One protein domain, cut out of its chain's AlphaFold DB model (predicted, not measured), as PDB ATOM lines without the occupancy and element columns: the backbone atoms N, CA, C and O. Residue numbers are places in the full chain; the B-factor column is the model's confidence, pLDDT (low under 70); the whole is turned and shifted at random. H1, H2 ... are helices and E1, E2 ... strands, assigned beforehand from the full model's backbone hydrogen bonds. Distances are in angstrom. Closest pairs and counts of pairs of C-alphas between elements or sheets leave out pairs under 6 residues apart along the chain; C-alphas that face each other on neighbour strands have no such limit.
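AT A GLANCE: This is residues 4 to 142 of the 145 residues of an uncharacterized protein of Fusobacterium pseudoperiodonticum (UniProt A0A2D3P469). What would one see first? One twisted sheet of six strands has H2, H3 and H4 packed over one face and the other face bare, while the small H1 packs on H3. The long H4 starts over the sheet, and residues 132 to 142, of which 132 to 140 belong to H4, stick out as a free arm. What is the make-up? The printed part has 139 residues with four named helices and six named strands, in the order H1 E1 E2 E3 H2 E4 E5 E6 H3 H4, a mixed class of helices and strands. How is the sheet ordered, and how large is the whole? The sheet runs E3 E2 E1 E4 E5 E6, all antiparallel; the whole is compact, with a radius of gyration of the C-alphas of 16.6 A and spans of 57 by 28 by 25 A, only just elongated.

HOW THE PARTS SIT: What does the first helix touch? H1, residues 4 to 10, touches H3, residues 110 to 118, at a steep tilt of 43 degrees, opposite ways; the closest C-alphas are those of Lys 4 and Ala 114, 5.3 A apart. H1 is close but not clearly touching H2, residues 46 to 54, with the closest C-alphas, those of Ala 6 and Leu 50, 7.2 A apart. How do the strands pair? E1, residues 14 to 20, E2, residues 25 to 31, and E3, residues 37 to 43, form a meander, each strand the antiparallel neighbour of the one before, with the hairpins E1 and E2 (N 27 to O 18, 2.9 A) and E2 and E3 (N 41 to O 28, 2.8 A). A second meander is E4, residues 73 to 80, E5, residues 88 to 94, and E6, residues 100 to 106, with the hairpins E4 and E5 (N 90 to O 76, 2.7 A) and E5 and E6 (N 103 to O 91, 2.8 A). E1 and E4 are antiparallel neighbours at 165 degrees, with N 17 and O 79 within hydrogen-bond range at 2.8 A. Which helices are on the sheet? H2, H3 and H4, residues 120 to 140, are on the same face, two layers of helices and sheet: H2 at a height over the sheet of 8.4 A over E3, H3 at 10.0 A over E5, and H4 at 9.1 A over E6 and, only just, with 3 C-alphas, over E5. On the local plane H3 runs along E5 at 7 degrees, and H4 slantwise to E6 at 52 degrees. In H1, H2, H3 and H4 every O i to N i+4 pair is within hydrogen-bond range.

IN THESE COORDINATES: Where does the printed part begin? C-alpha 4, the first of H1, is at (8.802, -39.121, -11.585). Which elements are long? E4 measures 23.4 A from first to last C-alpha, E1 19.7 A and E2 19.5 A, while H4 measures 30.5 A. Where does H4 end? It runs from C-alpha 120 at (1.809, -49.269, -5.978) to C-alpha 140 at (-2.331, -72.494, 13.400).

THE WHOLE: How far does it reach? The two C-alphas farthest apart are those of Asn 34 and Tyr 140, 57.2 A; the body without residues 132 to 142 spans 46 by 30 by 25 A. Is there a cut, and which link is long? The printed part has no cut, and the link from H2 to E4, residues 55 to 72, is long. Where is confidence low? The mean pLDDT of the printed part is 87.9, and residues 62 to 71, 96 to 98 and 142 of this model are under 70.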
ATOM      1  N   LYS A   4       7.766 -39.671 -12.475       94.12
ATOM      2  CA  LYS A   4       8.802 -39.121 -11.585       94.12
ATOM      3  C   LYS A   4       9.216 -37.696 -11.974       94.12
ATOM      4  O   LYS A   4       9.215 -36.809 -11.136       94.12
ATOM      5  N   GLU A   5       9.469 -37.464 -13.261       96.12
ATOM      6  CA  GLU A   5       9.830 -36.142 -13.796       96.12
ATOM      7  C   GLU A   5       8.703 -35.106 -13.601       96.12
ATOM      8  O   GLU A   5       8.966 -33.945 -13.295       96.12
ATOM      9  N   ALA A   6       7.439 -35.522 -13.744       96.31
ATOM     10  CA  ALA A   6       6.286 -34.663 -13.489       96.31
ATOM     11  C   ALA A   6       6.210 -34.236 -12.019       96.31
ATOM     12  O   ALA A   6       5.983 -33.065 -11.736       96.31
ATOM     13  N   LEU A   7       6.422 -35.177 -11.097       96.62
ATOM     14  CA  LEU A   7       6.400 -34.911  -9.662       96.62
ATOM     15  C   LEU A   7       7.596 -34.047  -9.229       96.62
ATOM     16  O   LEU A   7       7.409 -33.090  -8.491       96.62
ATOM     17  N   GLU A   8       8.798 -34.290  -9.759       96.31
ATOM     18  CA  GLU A   8       9.981 -33.446  -9.510       96.31
ATOM     19  C   GLU A   8       9.784 -31.998  -9.990       96.31
ATOM     20  O   GLU A   8      10.206 -31.050  -9.324       96.31
ATOM     21  N   ARG A   9       9.126 -31.803 -11.143       97.06
ATOM     22  CA  ARG A   9       8.741 -30.463 -11.617       97.06
ATOM     23  C   ARG A   9       7.674 -29.833 -10.731       97.06
ATOM     24  O   ARG A   9       7.745 -28.633 -10.490       97.06
ATOM     25  N   LEU A  10       6.707 -30.625 -10.272       96.62
ATOM     26  CA  LEU A  10       5.642 -30.166  -9.384       96.62
ATOM     27  C   LEU A  10       6.203 -29.681  -8.041       96.62
ATOM     28  O   LEU A  10       5.728 -28.685  -7.514       96.62
ATOM     29  N   ASP A  11       7.268 -30.315  -7.548       96.19
ATOM     30  CA  ASP A  11       7.959 -29.951  -6.302       96.19
ATOM     31  C   ASP A  11       8.692 -28.597  -6.356       96.19
ATOM     32  O   ASP A  11       9.171 -28.099  -5.343       96.19
ATOM     33  N   GLN A  12       8.754 -27.956  -7.530       96.19
ATOM     34  CA  GLN A  12       9.171 -26.552  -7.658       96.19
ATOM     35  C   GLN A  12       8.040 -25.561  -7.318       96.19
ATOM     36  O   GLN A  12       8.273 -24.352  -7.246       96.19
ATOM     37  N   GLU A  13       6.814 -26.054  -7.132       96.56
ATOM     38  CA  GLU A  13       5.644 -25.308  -6.677       96.56
ATOM     39  C   GLU A  13       5.216 -25.791  -5.283       96.56
ATOM     40  O   GLU A  13       5.550 -26.893  -4.856       96.56
ATOM     41  N   LEU A  14       4.463 -24.955  -4.565       96.62
ATOM     42  CA  LEU A  14       3.784 -25.376  -3.341       96.62
ATOM     43  C   LEU A  14       2.511 -26.120  -3.745       96.62
ATOM     44  O   LEU A  14       1.673 -25.543  -4.443       96.62
ATOM     45  N   PHE A  15       2.357 -27.374  -3.336       97.00
ATOM     46  CA  PHE A  15       1.230 -28.201  -3.747       97.00
ATOM     47  C   PHE A  15       0.795 -29.213  -2.688       97.00
ATOM     48  O   PHE A  15       1.572 -29.652  -1.842       97.00
ATOM     49  N   ASN A  16      -0.460 -29.634  -2.811       96.38
ATOM     50  CA  ASN A  16      -1.003 -30.812  -2.158       96.38
ATOM     51  C   ASN A  16      -1.568 -31.749  -3.225       96.38
ATOM     52  O   ASN A  16      -2.279 -31.312  -4.130       96.38
ATOM     53  N   ILE A  17      -1.258 -33.035  -3.107       95.50
ATOM     54  CA  ILE A  17      -1.867 -34.098  -3.887       95.50
ATOM     55  C   ILE A  17      -2.529 -35.106  -2.958       95.50
ATOM     56  O   ILE A  17      -1.931 -35.608  -2.005       95.50
ATOM     57  N   ASN A  18      -3.781 -35.416  -3.259       94.19
ATOM     58  CA  ASN A  18      -4.602 -36.299  -2.456       94.19
ATOM     59  C   ASN A  18      -5.278 -37.333  -3.352       94.19
ATOM     60  O   ASN A  18      -5.719 -37.026  -4.462       94.19
ATOM     61  N   TYR A  19      -5.388 -38.559  -2.850       91.88
ATOM     62  CA  TYR A  19      -6.352 -39.519  -3.355       91.88
ATOM     63  C   TYR A  19      -7.425 -39.800  -2.304       91.88
ATOM     64  O   TYR A  19      -7.175 -40.450  -1.278       91.88
ATOM     65  N   ASN A  20      -8.646 -39.351  -2.596       78.19
ATOM     66  CA  ASN A  20      -9.788 -39.538  -1.718       78.19
ATOM     67  C   ASN A  20     -10.510 -40.847  -2.056       78.19
ATOM     68  O   ASN A  20     -11.194 -40.946  -3.078       78.19
ATOM     69  N   PHE A  21     -10.407 -41.824  -1.152       74.56
ATOM     70  CA  PHE A  21     -11.063 -43.125  -1.279       74.56
ATOM     71  C   PHE A  21     -12.581 -43.024  -1.489       74.56
ATOM     72  O   PHE A  21     -13.128 -43.696  -2.360       74.56
ATOM     73  N   ASN A  22     -13.262 -42.176  -0.713       75.38
ATOM     74  CA  ASN A  22     -14.723 -42.102  -0.716       75.38
ATOM     75  C   ASN A  22     -15.259 -41.576  -2.046       75.38
ATOM     76  O   ASN A  22     -16.286 -42.046  -2.530       75.38
ATOM     77  N   SER A  23     -14.580 -40.585  -2.628       78.62
ATOM     78  CA  SER A  23     -14.988 -40.020  -3.912       78.62
ATOM     79  C   SER A  23     -14.345 -40.721  -5.107       78.62
ATOM     80  O   SER A  23     -14.832 -40.563  -6.217       78.62
ATOM     81  N   GLN A  24     -13.280 -41.493  -4.894       83.25
ATOM     82  CA  GLN A  24     -12.468 -42.137  -5.927       83.25
ATOM     83  C   GLN A  24     -11.867 -41.169  -6.961       83.25
ATOM     84  O   GLN A  24     -11.800 -41.477  -8.153       83.25
ATOM     85  N   TYR A  25     -11.413 -40.003  -6.499       89.00
ATOM     86  CA  TYR A  25     -10.780 -38.984  -7.339       89.00
ATOM     87  C   TYR A  25      -9.415 -38.596  -6.780       89.00
ATOM     88  O   TYR A  25      -9.210 -38.581  -5.562       89.00
ATOM     89  N   TRP A  26      -8.522 -38.252  -7.699       92.81
ATOM     90  CA  TRP A  26      -7.309 -37.511  -7.410       92.81
ATOM     91  C   TRP A  26      -7.621 -36.023  -7.359       92.81
ATOM     92  O   TRP A  26      -8.374 -35.510  -8.189       92.81
ATOM     93  N   GLU A  27      -7.014 -35.341  -6.402       95.25
ATOM     94  CA  GLU A  27      -7.077 -33.894  -6.251       95.25
ATOM     95  C   GLU A  27      -5.649 -33.351  -6.203       95.25
ATOM     96  O   GLU A  27      -4.801 -33.889  -5.491       95.25
ATOM     97  N   LEU A  28      -5.382 -32.310  -6.990       96.81
ATOM     98  CA  LEU A  28      -4.137 -31.549  -6.966       96.81
ATOM     99  C   LEU A  28      -4.473 -30.087  -6.723       96.81
ATOM    100  O   LEU A  28      -5.167 -29.467  -7.529       96.81
ATOM    101  N   VAL A  29      -3.942 -29.535  -5.641       97.12
ATOM    102  CA  VAL A  29      -4.060 -28.122  -5.295       97.12
ATOM    103  C   VAL A  29      -2.684 -27.489  -5.406       97.12
ATOM    104  O   VAL A  29      -1.722 -27.998  -4.841       97.12
ATOM    105  N   ILE A  30      -2.595 -26.381  -6.135       97.75
ATOM    106  CA  ILE A  30      -1.388 -25.565  -6.255       97.75
ATOM    107  C   ILE A  30      -1.596 -24.293  -5.451       97.75
ATOM    108  O   ILE A  30      -2.616 -23.616  -5.602       97.75
ATOM    109  N   PHE A  31      -0.598 -23.923  -4.663       96.94
ATOM    110  CA  PHE A  31      -0.619 -22.744  -3.817       96.94
ATOM    111  C   PHE A  31       0.304 -21.643  -4.343       96.94
ATOM    112  O   PHE A  31       1.280 -21.862  -5.064       96.94
ATOM    113  N   THR A  32      -0.015 -20.411  -3.968       96.25
ATOM    114  CA  THR A  32       0.920 -19.288  -4.030       96.25
ATOM    115  C   THR A  32       1.888 -19.338  -2.845       96.25
ATOM    116  O   THR A  32       1.680 -20.073  -1.886       96.25
ATOM    117  N   GLN A  33       2.917 -18.487  -2.859       92.81
ATOM    118  CA  GLN A  33       3.862 -18.341  -1.740       92.81
ATOM    119  C   GLN A  33       3.208 -17.863  -0.429       92.81
ATOM    120  O   GLN A  33       3.775 -18.051   0.639       92.81
ATOM    121  N   ASN A  34       2.019 -17.256  -0.505       94.38
ATOM    122  CA  ASN A  34       1.234 -16.863   0.669       94.38
ATOM    123  C   ASN A  34       0.231 -17.950   1.091       94.38
ATOM    124  O   ASN A  34      -0.640 -17.681   1.911       94.38
ATOM    125  N   TYR A  35       0.332 -19.150   0.511       91.06
ATOM    126  CA  TYR A  35      -0.567 -20.285   0.721       91.06
ATOM    127  C   TYR A  35      -2.020 -20.071   0.254       91.06
ATOM    128  O   TYR A  35      -2.889 -20.890   0.538       91.06
ATOM    129  N   ASP A  36      -2.290 -19.017  -0.528       95.31
ATOM    130  CA  ASP A  36      -3.557 -18.886  -1.259       95.31
ATOM    131  C   ASP A  36      -3.640 -19.930  -2.383       95.31
ATOM    132  O   ASP A  36      -2.635 -20.214  -3.040       95.31
ATOM    133  N   ILE A  37      -4.839 -20.445  -2.662       96.38
ATOM    134  CA  ILE A  37      -5.078 -21.390  -3.762       96.38
ATOM    135  C   ILE A  37      -4.870 -20.681  -5.108       96.38
ATOM    136  O   ILE A  37      -5.565 -19.721  -5.444       96.38
ATOM    137  N   LYS A  38      -3.911 -21.176  -5.893       97.50
ATOM    138  CA  LYS A  38      -3.594 -20.713  -7.252       97.50
ATOM    139  C   LYS A  38      -4.358 -21.509  -8.310       97.50
ATOM    140  O   LYS A  38      -4.795 -20.928  -9.301       97.50
ATOM    141  N   ALA A  39      -4.481 -22.823  -8.126       97.38
ATOM    142  CA  ALA A  39      -5.196 -23.715  -9.036       97.38
ATOM    143  C   ALA A  39      -5.628 -25.003  -8.324       97.38
ATOM    144  O   ALA A  39      -4.951 -25.451  -7.403       97.38
ATOM    145  N   GLU A  40      -6.713 -25.611  -8.799       97.50
ATOM    146  CA  GLU A  40      -7.218 -26.902  -8.325       97.50
ATOM    147  C   GLU A  40      -7.577 -27.776  -9.525       97.50
ATOM    148  O   GLU A  40      -8.188 -27.303 -10.487       97.50
ATOM    149  N   TYR A  41      -7.208 -29.049  -9.455       96.62
ATOM    150  CA  TYR A  41      -7.503 -30.056 -10.465       96.62
ATOM    151  C   TYR A  41      -8.106 -31.274  -9.786       96.62
ATOM    152  O   TYR A  41      -7.645 -31.690  -8.722       96.62
ATOM    153  N   LYS A  42      -9.127 -31.857 -10.413       95.00
ATOM    154  CA  LYS A  42      -9.817 -33.029  -9.890       95.00
ATOM    155  C   LYS A  42     -10.170 -33.973 -11.019       95.00
ATOM    156  O   LYS A  42     -11.067 -33.683 -11.802       95.00
ATOM    157  N   GLU A  43      -9.498 -35.114 -11.058       92.19
ATOM    158  CA  GLU A  43      -9.703 -36.121 -12.096       92.19
ATOM    159  C   GLU A  43      -9.688 -37.530 -11.526       92.19
ATOM    160  O   GLU A  43      -9.244 -37.793 -10.407       92.19
ATOM    161  N   LYS A  44     -10.231 -38.468 -12.301       88.06
ATOM    162  CA  LYS A  44     -10.280 -39.879 -11.893       88.06
ATOM    163  C   LYS A  44      -8.887 -40.512 -11.830       88.06
ATOM    164  O   LYS A  44      -8.679 -41.471 -11.088       88.06
ATOM    165  N   PHE A  45      -7.948 -39.970 -12.595       89.12
ATOM    166  CA  PHE A  45      -6.611 -40.504 -12.785       89.12
ATOM    167  C   PHE A  45      -5.551 -39.447 -12.464       89.12
ATOM    168  O   PHE A  45      -5.730 -38.259 -12.748       89.12
ATOM    169  N   LEU A  46      -4.436 -39.889 -11.882       91.94
ATOM    170  CA  LEU A  46      -3.307 -39.038 -11.514       91.94
ATOM    171  C   LEU A  46      -2.677 -38.407 -12.761       91.94
ATOM    172  O   LEU A  46      -2.338 -37.227 -12.783       91.94
ATOM    173  N   VAL A  47      -2.536 -39.185 -13.832       92.38
ATOM    174  CA  VAL A  47      -1.966 -38.706 -15.093       92.38
ATOM    175  C   VAL A  47      -2.800 -37.598 -15.708       92.38
ATOM    176  O   VAL A  47      -2.234 -36.727 -16.365       92.38
ATOM    177  N   ASP A  48      -4.114 -37.613 -15.485       92.62
ATOM    178  CA  ASP A  48      -5.016 -36.611 -16.029       92.62
ATOM    179  C   ASP A  48      -4.859 -35.285 -15.277       92.62
ATOM    180  O   ASP A  48      -4.576 -34.285 -15.936       92.62
ATOM    181  N   ILE A  49      -4.871 -35.262 -13.933       95.19
ATOM    182  CA  ILE A  49      -4.591 -34.018 -13.180       95.19
ATOM    183  C   ILE A  49      -3.202 -33.439 -13.512       95.19
ATOM    184  O   ILE A  49      -3.058 -32.230 -13.693       95.19
ATOM    185  N   LEU A  50      -2.174 -34.285 -13.671       95.81
ATOM    186  CA  LEU A  50      -0.820 -33.835 -14.013       95.81
ATOM    187  C   LEU A  50      -0.745 -33.310 -15.452       95.81
ATOM    188  O   LEU A  50      -0.132 -32.273 -15.712       95.81
ATOM    189  N   LYS A  51      -1.393 -33.992 -16.401       95.44
ATOM    190  CA  LYS A  51      -1.500 -33.542 -17.794       95.44
ATOM    191  C   LYS A  51      -2.240 -32.215 -17.889       95.44
ATOM    192  O   LYS A  51      -1.853 -31.360 -18.687       95.44
ATOM    193  N   GLU A  52      -3.299 -32.028 -17.111       95.81
ATOM    194  CA  GLU A  52      -4.039 -30.772 -17.082       95.81
ATOM    195  C   GLU A  52      -3.223 -29.625 -16.503       95.81
ATOM    196  O   GLU A  52      -3.291 -28.516 -17.041       95.81
ATOM    197  N   HIS A  53      -2.445 -29.880 -15.455       97.44
ATOM    198  CA  HIS A  53      -1.579 -28.881 -14.851       97.44
ATOM    199  C   HIS A  53      -0.431 -28.480 -15.791       97.44
ATOM    200  O   HIS A  53      -0.299 -27.308 -16.143       97.44
ATOM    201  N   PHE A  54       0.340 -29.452 -16.290       97.19
ATOM    202  CA  PHE A  54       1.512 -29.186 -17.133       97.19
ATOM    203  C   PHE A  54       1.183 -28.888 -18.599       97.19
ATOM    204  O   PHE A  54       2.041 -28.396 -19.327       97.19
ATOM    205  N   LYS A  55      -0.039 -29.194 -19.058       96.44
ATOM    206  CA  LYS A  55      -0.437 -29.157 -20.482       96.44
ATOM    207  C   LYS A  55       0.461 -30.022 -21.378       96.44
ATOM    208  O   LYS A  55       0.612 -29.761 -22.570       96.44
ATOM    209  N   GLU A  56       1.009 -31.093 -20.813       95.31
ATOM    210  CA  GLU A  56       1.931 -32.026 -21.461       95.31
ATOM    211  C   GLU A  56       1.475 -33.473 -21.241       95.31
ATOM    212  O   GLU A  56       0.870 -33.807 -20.225       95.31
ATOM    213  N   LYS A  57       1.774 -34.372 -22.188       92.19
ATOM    214  CA  LYS A  57       1.451 -35.796 -22.024       92.19
ATOM    215  C   LYS A  57       2.347 -36.432 -20.955       92.19
ATOM    216  O   LYS A  57       3.579 -36.378 -21.060       92.19
ATOM    217  N   ILE A  58       1.721 -37.127 -20.009       92.31
ATOM    218  CA  ILE A  58       2.407 -37.990 -19.050       92.31
ATOM    219  C   ILE A  58       2.522 -39.403 -19.639       92.31
ATOM    220  O   ILE A  58       1.546 -39.969 -20.129       92.31
ATOM    221  N   ASP A  59       3.740 -39.931 -19.671       89.44
ATOM    222  CA  ASP A  59       4.066 -41.296 -20.076       89.44
ATOM    223  C   ASP A  59       4.083 -42.170 -18.823       89.44
ATOM    224  O   ASP A  59       5.116 -42.356 -18.174       89.44
ATOM    225  N   PHE A  60       2.894 -42.611 -18.433       82.56
ATOM    226  CA  PHE A  60       2.680 -43.491 -17.299       82.56
ATOM    227  C   PHE A  60       1.663 -44.551 -17.701       82.56
ATOM    228  O   PHE A  60       0.709 -44.275 -18.427       82.56
ATOM    229  N   ASP A  61       1.916 -45.785 -17.283       76.31
ATOM    230  CA  ASP A  61       1.039 -46.901 -17.594       76.31
ATOM    231  C   ASP A  61      -0.218 -46.806 -16.727       76.31
ATOM    232  O   ASP A  61      -0.153 -47.010 -15.515       76.31
ATOM    233  N   ASN A  62      -1.365 -46.530 -17.349       67.00
ATOM    234  CA  ASN A  62      -2.657 -46.446 -16.665       67.00
ATOM    235  C   ASN A  62      -3.012 -47.744 -15.908       67.00
ATOM    236  O   ASN A  62      -3.832 -47.711 -14.999       67.00
ATOM    237  N   CYS A  63      -2.396 -48.889 -16.231       62.84
ATOM    238  CA  CYS A  63      -2.576 -50.140 -15.478       62.84
ATOM    239  C   CYS A  63      -1.886 -50.115 -14.100       62.84
ATOM    240  O   CYS A  63      -2.158 -50.963 -13.245       62.84
ATOM    241  N   LYS A  64      -0.960 -49.170 -13.896       64.88
ATOM    242  CA  LYS A  64      -0.307 -48.872 -12.616       64.88
ATOM    243  C   LYS A  64      -1.014 -47.769 -11.847       64.88
ATOM    244  O   LYS A  64      -0.815 -47.663 -10.639       64.88
ATOM    245  N   GLU A  65      -1.829 -46.959 -12.522       66.62
ATOM    246  CA  GLU A  65      -2.793 -46.137 -11.809       66.62
ATOM    247  C   GLU A  65      -3.763 -47.055 -11.102       66.62
ATOM    248  O   GLU A  65      -4.115 -48.129 -11.591       66.62
ATOM    249  N   ALA A  66      -4.127 -46.655  -9.899       59.69
ATOM    250  CA  ALA A  66      -4.825 -47.522  -8.993       59.69
ATOM    251  C   ALA A  66      -6.176 -47.957  -9.587       59.69
ATOM    252  O   ALA A  66      -7.167 -47.231  -9.620       59.69
ATOM    253  N   TYR A  67      -6.185 -49.181 -10.103       56.50
ATOM    254  CA  TYR A  67      -7.380 -49.889 -10.504       56.50
ATOM    255  C   TYR A  67      -7.955 -50.507  -9.232       56.50
ATOM    256  O   TYR A  67      -7.576 -51.604  -8.819       56.50
ATOM    257  N   TYR A  68      -8.803 -49.738  -8.555       62.62
ATOM    258  CA  TYR A  68      -9.452 -50.149  -7.315       62.62
ATOM    259  C   TYR A  68     -10.414 -51.290  -7.612       62.62
ATOM    260  O   TYR A  68     -11.509 -51.088  -8.139       62.62
ATOM    261  N   GLN A  69      -9.959 -52.511  -7.342       57.19
ATOM    262  CA  GLN A  69     -10.751 -53.716  -7.533       57.19
ATOM    263  C   GLN A  69     -11.879 -53.739  -6.512       57.19
ATOM    264  O   GLN A  69     -11.660 -54.161  -5.383       57.19
ATOM    265  N   ASP A  70     -13.059 -53.285  -6.933       61.75
ATOM    266  CA  ASP A  70     -14.371 -53.726  -6.444       61.75
ATOM    267  C   ASP A  70     -14.475 -53.862  -4.911       61.75
ATOM    268  O   ASP A  70     -14.893 -54.882  -4.372       61.75
ATOM    269  N   GLY A  71     -13.994 -52.845  -4.189       68.44
ATOM    270  CA  GLY A  71     -14.026 -52.797  -2.728       68.44
ATOM    271  C   GLY A  71     -12.986 -53.658  -2.003       68.44
ATOM    272  O   GLY A  71     -12.894 -53.532  -0.790       68.44
ATOM    273  N   TYR A  72     -12.179 -54.468  -2.691       82.75
ATOM    274  CA  TYR A  72     -11.102 -55.275  -2.102       82.75
ATOM    275  C   TYR A  72      -9.846 -54.444  -1.797       82.75
ATOM    276  O   TYR A  72      -9.384 -54.416  -0.657       82.75
ATOM    277  N   ARG A  73      -9.304 -53.735  -2.800       86.12
ATOM    278  CA  ARG A  73      -8.127 -52.857  -2.662       86.12
ATOM    279  C   ARG A  73      -8.548 -51.398  -2.653       86.12
ATOM    280  O   ARG A  73      -9.109 -50.922  -3.638       86.12
ATOM    281  N   ASN A  74      -8.179 -50.677  -1.600       86.50
ATOM    282  CA  ASN A  74      -8.482 -49.260  -1.426       86.50
ATOM    283  C   ASN A  74      -7.206 -48.471  -1.085       86.50
ATOM    284  O   ASN A  74      -6.322 -48.969  -0.389       86.50
ATOM    285  N   LEU A  75      -7.111 -47.233  -1.577       87.94
ATOM    286  CA  LEU A  75      -6.000 -46.313  -1.313       87.94
ATOM    287  C   LEU A  75      -6.536 -45.062  -0.633       87.94
ATOM    288  O   LEU A  75      -7.558 -44.525  -1.049       87.94
ATOM    289  N   SER A  76      -5.795 -44.558   0.339       90.25
ATOM    290  CA  SER A  76      -5.826 -43.145   0.705       90.25
ATOM    291  C   SER A  76      -4.402 -42.616   0.620       90.25
ATOM    292  O   SER A  76      -3.473 -43.290   1.061       90.25
ATOM    293  N   LEU A  77      -4.219 -41.453   0.008       93.62
ATOM    294  CA  LEU A  77      -2.907 -40.838  -0.161       93.62
ATOM    295  C   LEU A  77      -3.029 -39.360   0.150       93.62
ATOM    296  O   LEU A  77      -3.952 -38.719  -0.339       93.62
ATOM    297  N   ASN A  78      -2.084 -38.833   0.913       95.25
ATOM    298  CA  ASN A  78      -1.875 -37.400   1.039       95.25
ATOM    299  C   ASN A  78      -0.382 -37.122   0.900       95.25
ATOM    300  O   ASN A  78       0.432 -37.771   1.559       95.25
ATOM    301  N   TYR A  79      -0.026 -36.180   0.039       96.31
ATOM    302  CA  TYR A  79       1.314 -35.625  -0.016       96.31
ATOM    303  C   TYR A  79       1.234 -34.118  -0.211       96.31
ATOM    304  O   TYR A  79       0.531 -33.622  -1.084       96.31
ATOM    305  N   ASP A  80       1.967 -33.402   0.616       94.69
ATOM    306  CA  ASP A  80       1.925 -31.967   0.771       94.69
ATOM    307  C   ASP A  80       3.343 -31.475   1.044       94.69
ATOM    308  O   ASP A  80       3.979 -31.895   2.013       94.69
ATOM    309  N   ASN A  81       3.858 -30.601   0.183       94.50
ATOM    310  CA  ASN A  81       5.175 -29.994   0.384       94.50
ATOM    311  C   ASN A  81       5.096 -28.611   1.057       94.50
ATOM    312  O   ASN A  81       6.081 -27.876   1.090       94.50
ATOM    313  N   THR A  82       3.930 -28.257   1.607       87.62
ATOM    314  CA  THR A  82       3.680 -26.998   2.325       87.62
ATOM    315  C   THR A  82       3.748 -27.124   3.853       87.62
ATOM    316  O   THR A  82       3.528 -26.136   4.551       87.62
ATOM    317  N   ASP A  83       4.093 -28.310   4.376       77.38
ATOM    318  CA  ASP A  83       4.193 -28.658   5.807       77.38
ATOM    319  C   ASP A  83       2.876 -28.556   6.615       77.38
ATOM    320  O   ASP A  83       2.895 -28.601   7.849       77.38
ATOM    321  N   PHE A  84       1.708 -28.453   5.969       79.00
ATOM    322  CA  PHE A  84       0.423 -28.375   6.680       79.00
ATOM    323  C   PHE A  84      -0.205 -29.724   7.020       79.00
ATOM    324  O   PHE A  84      -1.128 -29.777   7.839       79.00
ATOM    325  N   SER A  85       0.258 -30.811   6.406       85.19
ATOM    326  CA  SER A  85      -0.351 -32.123   6.575       85.19
ATOM    327  C   SER A  85       0.666 -33.261   6.572       85.19
ATOM    328  O   SER A  85       1.782 -33.140   6.072       85.19
ATOM    329  N   ASP A  86       0.277 -34.380   7.184       91.44
ATOM    330  CA  ASP A  86       1.101 -35.583   7.193       91.44
ATOM    331  C   ASP A  86       1.153 -36.203   5.792       91.44
ATOM    332  O   ASP A  86       0.120 -36.432   5.157       91.44
ATOM    333  N   ASN A  87       2.355 -36.569   5.356       96.12
ATOM    334  CA  ASN A  87       2.575 -37.220   4.070       96.12
ATOM    335  C   ASN A  87       2.543 -38.744   4.230       96.12
ATOM    336  O   ASN A  87       3.373 -39.339   4.928       96.12
ATOM    337  N   PHE A  88       1.569 -39.399   3.595       95.44
ATOM    338  CA  PHE A  88       1.342 -40.832   3.753       95.44
ATOM    339  C   PHE A  88       0.649 -41.501   2.564       95.44
ATOM    340  O   PHE A  88      -0.056 -40.885   1.767       95.44
ATOM    341  N   ILE A  89       0.788 -42.826   2.530       93.81
ATOM    342  CA  ILE A  89      -0.012 -43.751   1.733       93.81
ATOM    343  C   ILE A  89      -0.620 -44.795   2.664       93.81
ATOM    344  O   ILE A  89       0.100 -45.517   3.349       93.81
ATOM    345  N   THR A  90      -1.940 -44.917   2.651       93.31
ATOM    346  CA  THR A  90      -2.674 -45.985   3.325       93.31
ATOM    347  C   THR A  90      -3.155 -46.990   2.292       93.31
ATOM    348  O   THR A  90      -4.024 -46.691   1.472       93.31
ATOM    349  N   LEU A  91      -2.600 -48.197   2.357       91.69
ATOM    350  CA  LEU A  91      -3.072 -49.358   1.612       91.69
ATOM    351  C   LEU A  91      -4.111 -50.062   2.468       91.69
ATOM    352  O   LEU A  91      -3.813 -50.465   3.591       91.69
ATOM    353  N   SER A  92      -5.317 -50.204   1.946       89.19
ATOM    354  CA  SER A  92      -6.412 -50.877   2.630       89.19
ATOM    355  C   SER A  92      -6.821 -52.115   1.841       89.19
ATOM    356  O   SER A  92      -7.070 -52.033   0.638       89.19
ATOM    357  N   LEU A  93      -6.866 -53.254   2.523       88.62
ATOM    358  CA  LEU A  93      -7.330 -54.534   2.006       88.62
ATOM    359  C   LEU A  93      -8.559 -54.942   2.809       88.62
ATOM    360  O   LEU A  93      -8.453 -55.177   4.012       88.62
ATOM    361  N   ASN A  94      -9.713 -55.004   2.157       82.50
ATOM    362  CA  ASN A  94     -10.929 -55.509   2.779       82.50
ATOM    363  C   ASN A  94     -10.968 -57.025   2.592       82.50
ATOM    364  O   ASN A  94     -10.767 -57.513   1.483       82.50
ATOM    365  N   ASP A  95     -11.197 -57.791   3.647       72.50
ATOM    366  CA  ASP A  95     -11.346 -59.234   3.505       72.50
ATOM    367  C   ASP A  95     -12.778 -59.628   3.078       72.50
ATOM    368  O   ASP A  95     -13.671 -58.797   2.904       72.50
ATOM    369  N   ARG A  96     -13.016 -60.932   2.887       67.88
ATOM    370  CA  ARG A  96     -14.339 -61.465   2.499       67.88
ATOM    371  C   ARG A  96     -15.426 -61.293   3.572       67.88
ATOM    372  O   ARG A  96     -16.572 -61.651   3.313       67.88
ATOM    373  N   TYR A  97     -15.046 -60.868   4.773       63.25
ATOM    374  CA  TYR A  97     -15.914 -60.613   5.917       63.25
ATOM    375  C   TYR A  97     -16.089 -59.112   6.180       63.25
ATOM    376  O   TYR A  97     -16.681 -58.753   7.192       63.25
ATOM    377  N   GLU A  98     -15.635 -58.264   5.248       61.78
ATOM    378  CA  GLU A  98     -15.683 -56.800   5.316       61.78
ATOM    379  C   GLU A  98     -14.775 -56.185   6.396       61.78
ATOM    380  O   GLU A  98     -14.833 -54.975   6.628       61.78
ATOM    381  N   ASP A  99     -13.875 -56.969   7.003       75.94
ATOM    382  CA  ASP A  99     -12.849 -56.423   7.887       75.94
ATOM    383  C   ASP A  99     -11.807 -55.681   7.039       75.94
ATOM    384  O   ASP A  99     -11.192 -56.232   6.120       75.94
ATOM    385  N   GLN A 100     -11.609 -54.397   7.342       83.19
ATOM    386  CA  GLN A 100     -10.624 -53.567   6.659       83.19
ATOM    387  C   GLN A 100      -9.269 -53.642   7.366       83.19
ATOM    388  O   GLN A 100      -9.104 -53.184   8.498       83.19
ATOM    389  N   HIS A 101      -8.263 -54.134   6.651       89.38
ATOM    390  CA  HIS A 101      -6.876 -54.140   7.095       89.38
ATOM    391  C   HIS A 101      -6.115 -52.995   6.444       89.38
ATOM    392  O   HIS A 101      -6.105 -52.866   5.223       89.38
ATOM    393  N   GLN A 102      -5.469 -52.165   7.262       91.88
ATOM    394  CA  GLN A 102      -4.745 -50.991   6.791       91.88
ATOM    395  C   GLN A 102      -3.243 -51.111   7.045       91.88
ATOM    396  O   GLN A 102      -2.797 -51.504   8.127       91.88
ATOM    397  N   ARG A 103      -2.455 -50.684   6.059       93.25
ATOM    398  CA  ARG A 103      -1.017 -50.452   6.178       93.25
ATOM    399  C   ARG A 103      -0.709 -49.020   5.773       93.25
ATOM    400  O   ARG A 103      -0.903 -48.649   4.619       93.25
ATOM    401  N   ILE A 104      -0.189 -48.246   6.720       95.12
ATOM    402  CA  ILE A 104       0.217 -46.857   6.503       95.12
ATOM    403  C   ILE A 104       1.723 -46.814   6.237       95.12
ATOM    404  O   ILE A 104       2.524 -47.334   7.017       95.12
ATOM    405  N   LEU A 105       2.106 -46.181   5.136       95.31
ATOM    406  CA  LEU A 105       3.475 -45.875   4.744       95.31
ATOM    407  C   LEU A 105       3.660 -44.362   4.861       95.31
ATOM    408  O   LEU A 105       2.885 -43.608   4.282       95.31
ATOM    409  N   ARG A 106       4.669 -43.916   5.612       96.06
ATOM    410  CA  ARG A 106       5.030 -42.493   5.671       96.06
ATOM    411  C   ARG A 106       5.846 -42.129   4.439       96.06
ATOM    412  O   ARG A 106       6.753 -42.885   4.098       96.06
ATOM    413  N   LEU A 107       5.534 -40.990   3.837       96.06
ATOM    414  CA  LEU A 107       6.273 -40.429   2.712       96.06
ATOM    415  C   LEU A 107       7.219 -39.343   3.220       96.06
ATOM    416  O   LEU A 107       6.829 -38.523   4.052       96.06
ATOM    417  N   LYS A 108       8.464 -39.358   2.748       94.06
ATOM    418  CA  LYS A 108       9.490 -38.401   3.198       94.06
ATOM    419  C   LYS A 108       9.619 -37.183   2.298       94.06
ATOM    420  O   LYS A 108       9.830 -36.086   2.795       94.06
ATOM    421  N   ASP A 109       9.530 -37.409   0.998       95.12
ATOM    422  CA  ASP A 109       9.771 -36.427  -0.048       95.12
ATOM    423  C   ASP A 109       9.096 -36.883  -1.351       95.12
ATOM    424  O   ASP A 109       8.437 -37.932  -1.414       95.12
ATOM    425  N   VAL A 110       9.245 -36.067  -2.393       95.81
ATOM    426  CA  VAL A 110       8.615 -36.295  -3.692       95.81
ATOM    427  C   VAL A 110       9.202 -37.513  -4.407       95.81
ATOM    428  O   VAL A 110       8.512 -38.171  -5.188       95.81
ATOM    429  N   GLU A 111      10.462 -37.850  -4.122       95.94
ATOM    430  CA  GLU A 111      11.126 -39.013  -4.702       95.94
ATOM    431  C   GLU A 111      10.543 -40.305  -4.118       95.94
ATOM    432  O   GLU A 111      10.210 -41.221  -4.873       95.94
ATOM    433  N   ASP A 112      10.325 -40.348  -2.803       96.31
ATOM    434  CA  ASP A 112       9.643 -41.449  -2.127       96.31
ATOM    435  C   ASP A 112       8.188 -41.573  -2.611       96.31
ATOM    436  O   ASP A 112       7.741 -42.678  -2.925       96.31
ATOM    437  N   LEU A 113       7.463 -40.457  -2.780       95.50
ATOM    438  CA  LEU A 113       6.127 -40.462  -3.395       95.50
ATOM    439  C   LEU A 113       6.154 -41.106  -4.790       95.50
ATOM    440  O   LEU A 113       5.366 -42.018  -5.061       95.50
ATOM    441  N   ALA A 114       7.056 -40.656  -5.664       94.44
ATOM    442  CA  ALA A 114       7.185 -41.178  -7.019       94.44
ATOM    443  C   ALA A 114       7.494 -42.683  -7.015       94.44
ATOM    444  O   ALA A 114       6.827 -43.452  -7.711       94.44
ATOM    445  N   GLU A 115       8.444 -43.122  -6.184       94.12
ATOM    446  CA  GLU A 115       8.816 -44.532  -6.045       94.12
ATOM    447  C   GLU A 115       7.617 -45.396  -5.626       94.12
ATOM    448  O   GLU A 115       7.389 -46.469  -6.199       94.12
ATOM    449  N   LYS A 116       6.826 -44.942  -4.644       93.31
ATOM    450  CA  LYS A 116       5.660 -45.696  -4.158       93.31
ATOM    451  C   LYS A 116       4.533 -45.740  -5.183       93.31
ATOM    452  O   LYS A 116       3.925 -46.795  -5.341       93.31
ATOM    453  N   LEU A 117       4.278 -44.647  -5.903       91.50
ATOM    454  CA  LEU A 117       3.272 -44.611  -6.967       91.50
ATOM    455  C   LEU A 117       3.647 -45.525  -8.141       91.50
ATOM    456  O   LEU A 117       2.808 -46.281  -8.626       91.50
ATOM    457  N   GLU A 118       4.915 -45.530  -8.560       90.12
ATOM    458  CA  GLU A 118       5.390 -46.406  -9.640       90.12
ATOM    459  C   GLU A 118       5.335 -47.902  -9.275       90.12
ATOM    460  O   GLU A 118       5.222 -48.751 -10.167       90.12
ATOM    461  N   ASN A 119       5.376 -48.222  -7.975       90.19
ATOM    462  CA  ASN A 119       5.362 -49.583  -7.432       90.19
ATOM    463  C   ASN A 119       4.064 -49.949  -6.693       90.19
ATOM    464  O   ASN A 119       4.020 -50.973  -6.008       90.19
ATOM    465  N   LEU A 120       2.996 -49.160  -6.828       88.44
ATOM    466  CA  LEU A 120       1.809 -49.269  -5.978       88.44
ATOM    467  C   LEU A 120       1.178 -50.674  -5.977       88.44
ATOM    468  O   LEU A 120       0.843 -51.213  -4.923       88.44
ATOM    469  N   ASN A 121       1.084 -51.314  -7.145       86.75
ATOM    470  CA  ASN A 121       0.567 -52.682  -7.270       86.75
ATOM    471  C   ASN A 121       1.430 -53.725  -6.541       86.75
ATOM    472  O   ASN A 121       0.891 -54.675  -5.968       86.75
ATOM    473  N   ASN A 122       2.754 -53.549  -6.540       89.56
ATOM    474  CA  ASN A 122       3.657 -54.429  -5.801       89.56
ATOM    475  C   ASN A 122       3.460 -54.239  -4.295       89.56
ATOM    476  O   ASN A 122       3.353 -55.224  -3.576       89.56
ATOM    477  N   LEU A 123       3.287 -52.995  -3.829       91.88
ATOM    478  CA  LEU A 123       3.008 -52.712  -2.418       91.88
ATOM    479  C   LEU A 123       1.717 -53.388  -1.928       91.88
ATOM    480  O   LEU A 123       1.694 -53.928  -0.821       91.88
ATOM    481  N   PHE A 124       0.658 -53.390  -2.747       89.69
ATOM    482  CA  PHE A 124      -0.564 -54.142  -2.444       89.69
ATOM    483  C   PHE A 124      -0.307 -55.649  -2.401       89.69
ATOM    484  O   PHE A 124      -0.672 -56.292  -1.424       89.69
ATOM    485  N   THR A 125       0.359 -56.199  -3.417       89.56
ATOM    486  CA  THR A 125       0.655 -57.642  -3.504       89.56
ATOM    487  C   THR A 125       1.484 -58.119  -2.309       89.56
ATOM    488  O   THR A 125       1.168 -59.129  -1.681       89.56
ATOM    489  N   ASP A 126       2.509 -57.356  -1.929       92.50
ATOM    490  CA  ASP A 126       3.320 -57.643  -0.750       92.50
ATOM    491  C   ASP A 126       2.472 -57.594   0.523       92.50
ATOM    492  O   ASP A 126       2.642 -58.415   1.427       92.50
ATOM    493  N   TYR A 127       1.549 -56.635   0.629       92.44
ATOM    494  CA  TYR A 127       0.675 -56.541   1.792       92.44
ATOM    495  C   TYR A 127      -0.307 -57.722   1.882       92.44
ATOM    496  O   TYR A 127      -0.497 -58.271   2.967       92.44
ATOM    497  N   GLU A 128      -0.849 -58.184   0.756       90.12
ATOM    498  CA  GLU A 128      -1.722 -59.364   0.679       90.12
ATOM    499  C   GLU A 128      -1.017 -60.645   1.128       90.12
ATOM    500  O   GLU A 128      -1.584 -61.438   1.889       90.12
ATOM    501  N   ILE A 129       0.231 -60.842   0.692       90.00
ATOM    502  CA  ILE A 129       1.060 -61.977   1.117       90.00
ATOM    503  C   ILE A 129       1.284 -61.912   2.631       90.00
ATOM    504  O   ILE A 129       1.059 -62.905   3.324       90.00
ATOM    505  N   ASN A 130       1.655 -60.739   3.156       88.88
ATOM    506  CA  ASN A 130       1.883 -60.551   4.590       88.88
ATOM    507  C   ASN A 130       0.632 -60.866   5.421       88.88
ATOM    508  O   ASN A 130       0.721 -61.609   6.397       88.88
ATOM    509  N   LEU A 131      -0.542 -60.356   5.031       86.88
ATOM    510  CA  LEU A 131      -1.797 -60.671   5.726       86.88
ATOM    511  C   LEU A 131      -2.132 -62.162   5.650       86.88
ATOM    512  O   LEU A 131      -2.555 -62.753   6.642       86.88
ATOM    513  N   THR A 132      -1.911 -62.789   4.494       85.50
ATOM    514  CA  THR A 132      -2.160 -64.222   4.312       85.50
ATOM    515  C   THR A 132      -1.321 -65.065   5.270       85.50
ATOM    516  O   THR A 132      -1.854 -65.994   5.879       85.50
ATOM    517  N   GLU A 133      -0.037 -64.743   5.438       85.94
ATOM    518  CA  GLU A 133       0.831 -65.442   6.391       85.94
ATOM    519  C   GLU A 133       0.418 -65.178   7.845       85.94
ATOM    520  O   GLU A 133       0.251 -66.135   8.601       85.94
ATOM    521  N   ILE A 134       0.102 -63.929   8.211       82.50
ATOM    522  CA  ILE A 134      -0.417 -63.589   9.548       82.50
ATOM    523  C   ILE A 134      -1.675 -64.410   9.873       82.50
ATOM    524  O   ILE A 134      -1.790 -64.974  10.962       82.50
ATOM    525  N   PHE A 135      -2.616 -64.535   8.934       81.69
ATOM    526  CA  PHE A 135      -3.832 -65.320   9.155       81.69
ATOM    527  C   PHE A 135      -3.590 -66.828   9.186       81.69
ATOM    528  O   PHE A 135      -4.294 -67.532   9.915       81.69
ATOM    529  N   LYS A 136      -2.632 -67.348   8.410       81.81
ATOM    530  CA  LYS A 136      -2.226 -68.760   8.498       81.81
ATOM    531  C   LYS A 136      -1.641 -69.065   9.873       81.81
ATOM    532  O   LYS A 136      -2.056 -70.042  10.494       81.81
ATOM    533  N   GLU A 137      -0.740 -68.217  10.363       71.62
ATOM    534  CA  GLU A 137      -0.148 -68.346  11.696       71.62
ATOM    535  C   GLU A 137      -1.216 -68.234  12.788       71.62
ATOM    536  O   GLU A 137      -1.320 -69.109  13.648       71.62
ATOM    537  N   ALA A 138      -2.087 -67.224  12.721       74.19
ATOM    538  CA  ALA A 138      -3.159 -67.045  13.696       74.19
ATOM    539  C   ALA A 138      -4.112 -68.252  13.745       74.19
ATOM    540  O   ALA A 138      -4.505 -68.672  14.835       74.19
ATOM    541  N   ARG A 139      -4.443 -68.863  12.597       76.56
ATOM    542  CA  ARG A 139      -5.230 -70.109  12.548       76.56
ATOM    543  C   ARG A 139      -4.472 -71.301  13.126       76.56
ATOM    544  O   ARG A 139      -5.066 -72.075  13.872       76.56
ATOM    545  N   TYR A 140      -3.178 -71.440  12.828       76.69
ATOM    546  CA  TYR A 140      -2.331 -72.494  13.400       76.69
ATOM    547  C   TYR A 140      -2.296 -72.429  14.937       76.69
ATOM    548  O   TYR A 140      -2.367 -73.460  15.601       76.69
ATOM    549  N   TYR A 141      -2.273 -71.218  15.502       73.94
ATOM    550  CA  TYR A 141      -2.301 -70.986  16.950       73.94
ATOM    551  C   TYR A 141      -3.714 -70.842  17.553       73.94
ATOM    552  O   TYR A 141      -3.838 -70.584  18.749       73.94
ATOM    553  N   GLY A 142      -4.787 -71.010  16.769       69.00
ATOM    554  CA  GLY A 142      -6.175 -70.910  17.246       69.00
ATOM    555  C   GLY A 142      -6.618 -69.505  17.686       69.00
ATOM    556  O   GLY A 142      -7.591 -69.374  18.427       69.00
TER     557      GLY A 142